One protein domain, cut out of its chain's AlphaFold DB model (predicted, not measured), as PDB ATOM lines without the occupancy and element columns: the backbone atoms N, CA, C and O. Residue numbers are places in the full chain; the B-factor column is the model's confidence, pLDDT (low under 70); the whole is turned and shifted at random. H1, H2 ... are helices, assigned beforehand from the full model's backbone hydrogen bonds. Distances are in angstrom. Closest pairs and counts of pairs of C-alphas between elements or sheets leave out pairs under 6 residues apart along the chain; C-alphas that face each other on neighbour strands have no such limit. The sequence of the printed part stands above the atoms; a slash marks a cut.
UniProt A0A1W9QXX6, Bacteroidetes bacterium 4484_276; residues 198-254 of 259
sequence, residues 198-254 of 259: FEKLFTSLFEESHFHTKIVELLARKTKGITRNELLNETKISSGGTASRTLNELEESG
ATOM      1  N   PHE A 198     -25.502 -39.181  50.038       88.50
ATOM      2  CA  PHE A 198     -26.341 -40.201  49.406       88.50
ATOM      3  C   PHE A 198     -25.595 -41.535  49.222       88.50
ATOM      4  O   PHE A 198     -26.056 -42.578  49.684       88.50
ATOM      5  N   GLU A 199     -24.401 -41.503  48.627       86.88
ATOM      6  CA  GLU A 199     -23.596 -42.708  48.392       86.88
ATOM      7  C   GLU A 199     -23.092 -43.341  49.695       86.88
ATOM      8  O   GLU A 199     -23.141 -44.568  49.861       86.88
ATOM      9  N   LYS A 200     -22.620 -42.510  50.639       86.94
ATOM     10  CA  LYS A 200     -22.095 -42.970  51.933       86.94
ATOM     11  C   LYS A 200     -23.188 -43.615  52.777       86.94
ATOM     12  O   LYS A 200     -22.989 -44.714  53.293       86.94
ATOM     13  N   LEU A 201     -24.343 -42.959  52.874       88.19
ATOM     14  CA  LEU A 201     -25.484 -43.414  53.655       88.19
ATOM     15  C   LEU A 201     -25.982 -44.763  53.139       88.19
ATOM     16  O   LEU A 201     -26.036 -45.723  53.905       88.19
ATOM     17  N   PHE A 202     -26.261 -44.879  51.839       89.56
ATOM     18  CA  PHE A 202     -26.799 -46.119  51.273       89.56
ATOM     19  C   PHE A 202     -25.817 -47.288  51.384       89.56
ATOM     20  O   PHE A 202     -26.228 -48.393  51.729       89.56
ATOM     21  N   THR A 203     -24.523 -47.048  51.161       86.00
ATOM     22  CA  THR A 203     -23.478 -48.072  51.337       86.00
ATOM     23  C   THR A 203     -23.301 -48.490  52.801       86.00
ATOM     24  O   THR A 203     -22.928 -49.627  53.072       86.00
ATOM     25  N   SER A 204     -23.569 -47.593  53.755       81.44
ATOM     26  CA  SER A 204     -23.497 -47.916  55.186       81.44
ATOM     27  C   SER A 204     -24.717 -48.688  55.700       81.44
ATOM     28  O   SER A 204     -24.573 -49.518  56.595       81.44
ATOM     29  N   LEU A 205     -25.900 -48.437  55.129       81.50
ATOM     30  CA  LEU A 205     -27.163 -49.022  55.584       81.50
ATOM     31  C   LEU A 205     -27.457 -50.389  54.959       81.50
ATOM     32  O   LEU A 205     -28.070 -51.234  55.610       81.50
ATOM     33  N   PHE A 206     -27.040 -50.609  53.710       84.38
ATOM     34  CA  PHE A 206     -27.456 -51.771  52.927       84.38
ATOM     35  C   PHE A 206     -26.253 -52.529  52.359       84.38
ATOM     36  O   PHE A 206     -25.377 -51.933  51.737       84.38
ATOM     37  N   GLU A 207     -26.238 -53.859  52.508       77.69
ATOM     38  CA  GLU A 207     -25.195 -54.711  51.908       77.69
ATOM     39  C   GLU A 207     -25.208 -54.630  50.372       77.69
ATOM     40  O   GLU A 207     -24.165 -54.485  49.743       77.69
ATOM     41  N   GLU A 208     -26.402 -54.659  49.775       81.12
ATOM     42  CA  GLU A 208     -26.635 -54.561  48.329       81.12
ATOM     43  C   GLU A 208     -27.191 -53.167  47.975       81.12
ATOM     44  O   GLU A 208     -28.298 -53.014  47.440       81.12
ATOM     45  N   SER A 209     -26.446 -52.119  48.333       87.31
ATOM     46  CA  SER A 209     -26.889 -50.719  48.218       87.31
ATOM     47  C   SER A 209     -27.238 -50.289  46.786       87.31
ATOM     48  O   SER A 209     -28.113 -49.450  46.602       87.31
ATOM     49  N   HIS A 210     -26.653 -50.916  45.760       90.06
ATOM     50  CA  HIS A 210     -26.910 -50.593  44.348       90.06
ATOM     51  C   HIS A 210     -28.371 -50.770  43.912       90.06
ATOM     52  O   HIS A 210     -28.886 -50.009  43.094       90.06
ATOM     53  N   PHE A 211     -29.072 -51.782  44.435       91.06
ATOM     54  CA  PHE A 211     -30.498 -51.947  44.129       91.06
ATOM     55  C   PHE A 211     -31.345 -50.874  44.816       91.06
ATOM     56  O   PHE A 211     -32.311 -50.383  44.234       91.06
ATOM     57  N   HIS A 212     -30.950 -50.485  46.027       93.50
ATOM     58  CA  HIS A 212     -31.609 -49.452  46.812       93.50
ATOM     59  C   HIS A 212     -31.481 -48.084  46.134       93.50
ATOM     60  O   HIS A 212     -32.491 -47.420  45.902       93.50
ATOM     61  N   THR A 213     -30.261 -47.700  45.742       93.75
ATOM     62  CA  THR A 213     -29.999 -46.429  45.053       93.75
ATOM     63  C   THR A 213     -30.744 -46.356  43.726       93.75
ATOM     64  O   THR A 213     -31.444 -45.377  43.491       93.75
ATOM     65  N   LYS A 214     -30.718 -47.420  42.909       93.88
ATOM     66  CA  LYS A 214     -31.483 -47.490  41.650       93.88
ATOM     67  C   LYS A 214     -32.975 -47.225  41.827       93.88
ATOM     68  O   LYS A 214     -33.569 -46.514  41.020       93.88
ATOM     69  N   ILE A 215     -33.590 -47.829  42.844       94.38
ATOM     70  CA  ILE A 215     -35.019 -47.642  43.113       94.38
ATOM     71  C   ILE A 215     -35.293 -46.200  43.541       94.38
ATOM     72  O   ILE A 215     -36.205 -45.572  43.008       94.38
ATOM     73  N   VAL A 216     -34.494 -45.661  44.463       94.25
ATOM     74  CA  VAL A 216     -34.685 -44.298  44.980       94.25
ATOM     75  C   VAL A 216     -34.453 -43.251  43.890       94.25
ATOM     76  O   VAL A 216     -35.265 -42.340  43.744       94.25
ATOM     77  N   GLU A 217     -33.423 -43.409  43.061       94.00
ATOM     78  CA  GLU A 217     -33.165 -42.534  41.911       94.00
ATOM     79  C   GLU A 217     -34.290 -42.581  40.875       94.00
ATOM     80  O   GLU A 217     -34.651 -41.545  40.311       94.00
ATOM     81  N   LEU A 218     -34.853 -43.767  40.613       94.94
ATOM     82  CA  LEU A 218     -35.999 -43.898  39.720       94.94
ATOM     83  C   LEU A 218     -37.204 -43.143  40.283       94.94
ATOM     84  O   LEU A 218     -37.807 -42.343  39.568       94.94
ATOM     85  N   LEU A 219     -37.545 -43.383  41.550       94.44
ATOM     86  CA  LEU A 219     -38.694 -42.760  42.206       94.44
ATOM     87  C   LEU A 219     -38.545 -41.239  42.300       94.44
ATOM     88  O   LEU A 219     -39.510 -40.528  42.042       94.44
ATOM     89  N   ALA A 220     -37.336 -40.732  42.560       92.56
ATOM     90  CA  ALA A 220     -37.052 -39.297  42.615       92.56
ATOM     91  C   ALA A 220     -37.326 -38.566  41.286       92.56
ATOM     92  O   ALA A 220     -37.563 -37.360  41.276       92.56
ATOM     93  N   ARG A 221     -37.316 -39.283  40.152       94.00
ATOM     94  CA  ARG A 221     -37.635 -38.729  38.823       94.00
ATOM     95  C   ARG A 221     -39.128 -38.770  38.493       94.00
ATOM     96  O   ARG A 221     -39.532 -38.245  37.455       94.00
ATOM     97  N   LYS A 222     -39.950 -39.424  39.315       93.12
ATOM     98  CA  LYS A 222     -41.390 -39.579  39.080       93.12
ATOM     99  C   LYS A 222     -42.155 -38.533  39.887       93.12
ATOM    100  O   LYS A 222     -41.879 -38.292  41.052       93.12
ATOM    101  N   THR A 223     -43.160 -37.930  39.264       89.50
ATOM    102  CA  THR A 223     -44.051 -36.947  39.907       89.50
ATOM    103  C   THR A 223     -45.259 -37.586  40.592       89.50
ATOM    104  O   THR A 223     -45.991 -36.916  41.316       89.50
ATOM    105  N   LYS A 224     -45.487 -38.880  40.350       91.19
ATOM    106  CA  LYS A 224     -46.572 -39.687  40.911       91.19
ATOM    107  C   LYS A 224     -46.053 -41.074  41.282       91.19
ATOM    108  O   LYS A 224     -45.012 -41.495  40.775       91.19
ATOM    109  N   GLY A 225     -46.807 -41.783  42.118       89.94
ATOM    110  CA  GLY A 225     -46.528 -43.184  42.427       89.94
ATOM    111  C   GLY A 225     -46.464 -44.047  41.162       89.94
ATOM    112  O   GLY A 225     -47.149 -43.771  40.173       89.94
ATOM    113  N   ILE A 226     -45.628 -45.082  41.207       94.38
ATOM    114  CA  ILE A 226     -45.496 -46.093  40.153       94.38
ATOM    115  C   ILE A 226     -45.856 -47.463  40.713       94.38
ATOM    116  O   ILE A 226     -45.680 -47.736  41.901       94.38
ATOM    117  N   THR A 227     -46.353 -48.338  39.850       94.00
ATOM    118  CA  THR A 227     -46.662 -49.713  40.234       94.00
ATOM    119  C   THR A 227     -45.384 -50.527  40.409       94.00
ATOM    120  O   THR A 227     -44.339 -50.248  39.814       94.00
ATOM    121  N   ARG A 228     -45.479 -51.617  41.178       92.12
ATOM    122  CA  ARG A 228     -44.371 -52.565  41.341       92.12
ATOM    123  C   ARG A 228     -43.856 -53.087  39.994       92.12
ATOM    124  O   ARG A 228     -42.651 -53.206  39.816       92.12
ATOM    125  N   ASN A 229     -44.745 -53.385  39.049       91.88
ATOM    126  CA  ASN A 229     -44.350 -53.927  37.747       91.88
ATOM    127  C   ASN A 229     -43.586 -52.897  36.906       91.88
ATOM    128  O   ASN A 229     -42.566 -53.238  36.313       91.88
ATOM    129  N   GLU A 230     -44.030 -51.638  36.895       93.69
ATOM    130  CA  GLU A 230     -43.310 -50.544  36.224       93.69
ATOM    131  C   GLU A 230     -41.921 -50.343  36.834       93.69
ATOM    132  O   GLU A 230     -40.929 -50.295  36.108       93.69
ATOM    133  N   LEU A 231     -41.834 -50.324  38.169       94.44
ATOM    134  CA  LEU A 231     -40.570 -50.203  38.891       94.44
ATOM    135  C   LEU A 231     -39.587 -51.313  38.501       94.44
ATOM    136  O   LEU A 231     -38.431 -51.025  38.192       94.44
ATOM    137  N   LEU A 232     -40.024 -52.575  38.486       93.00
ATOM    138  CA  LEU A 232     -39.158 -53.708  38.130       93.00
ATOM    139  C   LEU A 232     -38.693 -53.643  36.673       93.00
ATOM    140  O   LEU A 232     -37.517 -53.883  36.395       93.00
ATOM    141  N   ASN A 233     -39.586 -53.254  35.761       92.88
ATOM    142  CA  ASN A 233     -39.262 -53.108  34.345       92.88
ATOM    143  C   ASN A 233     -38.227 -51.997  34.106       92.88
ATOM    144  O   ASN A 233     -37.260 -52.207  33.374       92.88
ATOM    145  N   GLU A 234     -38.392 -50.834  34.741       93.44
ATOM    146  CA  GLU A 234     -37.492 -49.688  34.557       93.44
ATOM    147  C   GLU A 234     -36.140 -49.879  35.263       93.44
ATOM    148  O   GLU A 234     -35.094 -49.543  34.705       93.44
ATOM    149  N   THR A 235     -36.129 -50.470  36.464       91.69
ATOM    150  CA  THR A 235     -34.882 -50.740  37.210       91.69
ATOM    151  C   THR A 235     -34.115 -51.963  36.703       91.69
ATOM    152  O   THR A 235     -32.933 -52.126  37.033       91.69
ATOM    153  N   LYS A 236     -34.767 -52.821  35.902       90.19
ATOM    154  CA  LYS A 236     -34.268 -54.135  35.457       90.19
ATOM    155  C   LYS A 236     -33.900 -55.059  36.622       90.19
ATOM    156  O   LYS A 236     -32.991 -55.881  36.508       90.19
ATOM    157  N   ILE A 237     -34.576 -54.903  37.758       88.50
ATOM    158  CA  ILE A 237     -34.426 -55.794  38.908       88.50
ATOM    159  C   ILE A 237     -35.341 -56.994  38.687       88.50
ATOM    160  O   ILE A 237     -36.539 -56.836  38.455       88.50
ATOM    161  N   SER A 238     -34.781 -58.202  38.769       84.81
ATOM    162  CA  SER A 238     -35.552 -59.434  38.616       84.81
ATOM    163  C   SER A 238     -36.680 -59.509  39.643       84.81
ATOM    164  O   SER A 238     -36.478 -59.254  40.836       84.81
ATOM    165  N   SER A 239     -37.868 -59.911  39.191       79.94
ATOM    166  CA  SER A 239     -38.960 -60.237  40.098       79.94
ATOM    167  C   SER A 239     -38.549 -61.422  40.979       79.94
ATOM    168  O   SER A 239     -38.037 -62.433  40.504       79.94
ATOM    169  N   GLY A 240     -38.707 -61.281  42.295       82.44
ATOM    170  CA  GLY A 240     -38.315 -62.316  43.248       82.44
ATOM    171  C   GLY A 240     -37.968 -61.769  44.629       82.44
ATOM    172  O   GLY A 240     -38.302 -60.630  44.967       82.44
ATOM    173  N   GLY A 241     -37.284 -62.599  45.421       84.56
ATOM    174  CA  GLY A 241     -36.931 -62.295  46.811       84.56
ATOM    175  C   GLY A 241     -36.109 -61.016  46.968       84.56
ATOM    176  O   GLY A 241     -36.391 -60.234  47.870       84.56
ATOM    177  N   THR A 242     -35.166 -60.753  46.056       85.94
ATOM    178  CA  THR A 242     -34.333 -59.540  46.080       85.94
ATOM    179  C   THR A 242     -35.178 -58.274  45.986       85.94
ATOM    180  O   THR A 242     -35.071 -57.415  46.850       85.94
ATOM    181  N   ALA A 243     -36.080 -58.188  45.003       88.81
ATOM    182  CA  ALA A 243     -36.948 -57.027  44.827       88.81
ATOM    183  C   ALA A 243     -37.843 -56.764  46.046       88.81
ATOM    184  O   ALA A 243     -37.971 -55.626  46.490       88.81
ATOM    185  N   SER A 244     -38.470 -57.811  46.596       89.88
ATOM    186  CA  SER A 244     -39.303 -57.669  47.796       89.88
ATOM    187  C   SER A 244     -38.484 -57.252  49.011       89.88
ATOM    188  O   SER A 244     -38.910 -56.369  49.745       89.88
ATOM    189  N   ARG A 245     -37.299 -57.843  49.201       87.88
ATOM    190  CA  ARG A 245     -36.405 -57.489  50.305       87.88
ATOM    191  C   ARG A 245     -35.975 -56.027  50.220       87.88
ATOM    192  O   ARG A 245     -36.158 -55.317  51.195       87.88
ATOM    193  N   THR A 246     -35.495 -55.577  49.062       91.06
ATOM    194  CA  THR A 246     -35.045 -54.193  48.861       91.06
ATOM    195  C   THR A 246     -36.174 -53.185  49.074       91.06
ATOM    196  O   THR A 246     -35.970 -52.167  49.725       91.06
ATOM    197  N   LEU A 247     -37.382 -53.458  48.571       92.00
ATOM    198  CA  LEU A 247     -38.527 -52.566  48.791       92.00
ATOM    199  C   LEU A 247     -38.918 -52.494  50.272       92.00
ATOM    200  O   LEU A 247     -39.115 -51.397  50.782       92.00
ATOM    201  N   ASN A 248     -38.939 -53.631  50.972       89.56
ATOM    202  CA  ASN A 248     -39.198 -53.659  52.412       89.56
ATOM    203  C   ASN A 248     -38.089 -52.938  53.199       89.56
ATOM    204  O   ASN A 248     -38.369 -52.205  54.137       89.56
ATOM    205  N   GLU A 249     -36.820 -53.118  52.825       88.94
ATOM    206  CA  GLU A 249     -35.682 -52.426  53.440       88.94
ATOM    207  C   GLU A 249     -35.795 -50.904  53.284       88.94
ATOM    208  O   GLU A 249     -35.607 -50.177  54.262       88.94
ATOM    209  N   LEU A 250     -36.166 -50.424  52.093       91.12
ATOM    210  CA  LEU A 250     -36.398 -49.003  51.825       91.12
ATOM    211  C   LEU A 250     -37.608 -48.445  52.584       91.12
ATOM    212  O   LEU A 250     -37.529 -47.336  53.110       91.12
ATOM    213  N   GLU A 251     -38.714 -49.190  52.644       90.75
ATOM    214  CA  GLU A 251     -39.940 -48.773  53.334       90.75
ATOM    215  C   GLU A 251     -39.742 -48.705  54.854       90.75
ATOM    216  O   GLU A 251     -40.064 -47.702  55.497       90.75
ATOM    217  N   GLU A 252     -39.134 -49.735  55.443       85.62
ATOM    218  CA  GLU A 252     -38.891 -49.766  56.886       85.62
ATOM    219  C   GLU A 252     -37.872 -48.708  57.318       85.62
ATOM    220  O   GLU A 252     -38.031 -48.075  58.367       85.62
ATOM    221  N   SER A 253     -36.884 -48.437  56.462       83.25
ATOM    222  CA  SER A 253     -35.918 -47.350  56.661       83.25
ATOM    223  C   SER A 253     -36.498 -45.957  56.370       83.25
ATOM    224  O   SER A 253     -35.830 -44.959  56.626       83.25
ATOM    225  N   GLY A 254     -37.736 -45.863  55.866       86.06
ATOM    226  CA  GLY A 254     -38.442 -44.599  55.635       86.06
ATOM    227  C   GLY A 254     -38.016 -43.834  54.379       86.06
ATOM    228  O   GLY A 254     -38.316 -42.647  54.270       86.06
TER     229      GLY A 254
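AT A GLANCE: This is residues 198 to 254 of the 259 residues of a protein of Bacteroidetes bacterium 4484_276 (UniProt A0A1W9QXX6). Look first at H2, in the middle of a small cluster of four helices: H1 packs on its first part, residues 209 to 213, and H3 and H4 pack on it as well, each steeply turned from H2's line. H1 keeps away from H3 and H4, and residues 220 to 225, of which 220 belongs to H2, stick out as a free loop between H2 and H3. You will find 57 printed residues with four named helices, H1, H2, H3 and H4 along the chain, and no named strand; the class is all helix. The whole is compact, with a radius of gyration of the C-alphas of 10.9 A, and rounded, spanning 28 by 26 by 19 A.

IN THESE COORDINATES: Find C-alpha 209 at (-26.889, -50.719, 48.218); from there H2, residues 209 to 220, runs 16.3 A to C-alpha 220 at (-37.052, -39.297, 42.615). Before it, H1 takes residues 198 to 205, 10.8 A long. After it, H3 takes residues 228 to 235, 10.5 A long. H4, residues 241 to 252, is 16.2 A long and ends at C-alpha 252, (-38.891, -49.766, 56.886).

HOW THE PARTS SIT: Start at the hub, H2, which touches the three other helices. With residues 209 to 213 alone it touches H1; look at the closest C-alphas, those of Thr 203 and Ser 209, 5.3 A apart. These two helices run opposite ways at a steep tilt of 47 degrees. With residues 214 to 218 alone H2 touches H3, where the closest C-alphas, of Lys 214 and Thr 235, are 6.5 A apart. Their lines are only just about perpendicular, at 72 degrees. With residues 211 to 212 alone H2 touches residues 246 to 250 of H4, and the C-alphas of His 212 and Thr 246 are the closest, at 6.2 A. H2 and H4 run the same way at a steep tilt of 64 degrees. The helix packing is mostly crossed, with none of these three pairs at a shallow tilt. H3 and H4 are close but not clearly touching: their closest C-alphas, of Leu 232 and Ala 243, are 7.8 A apart. H1 is apart from H3 and from H4. In H1, H2, H3 and H4 every backbone O i to N i+4 pair is within hydrogen-bond range.

THE WHOLE: The two C-alphas farthest apart are those of Lys 200 and Asn 229, at 28.6 A. The printed part runs from 198 to 254 and has no cut. The links H1 to H2 and H3 to H4 are tight, and H2 to H3 is short. The mean pLDDT of the printed part is 89.4, and no printed residue is under 70.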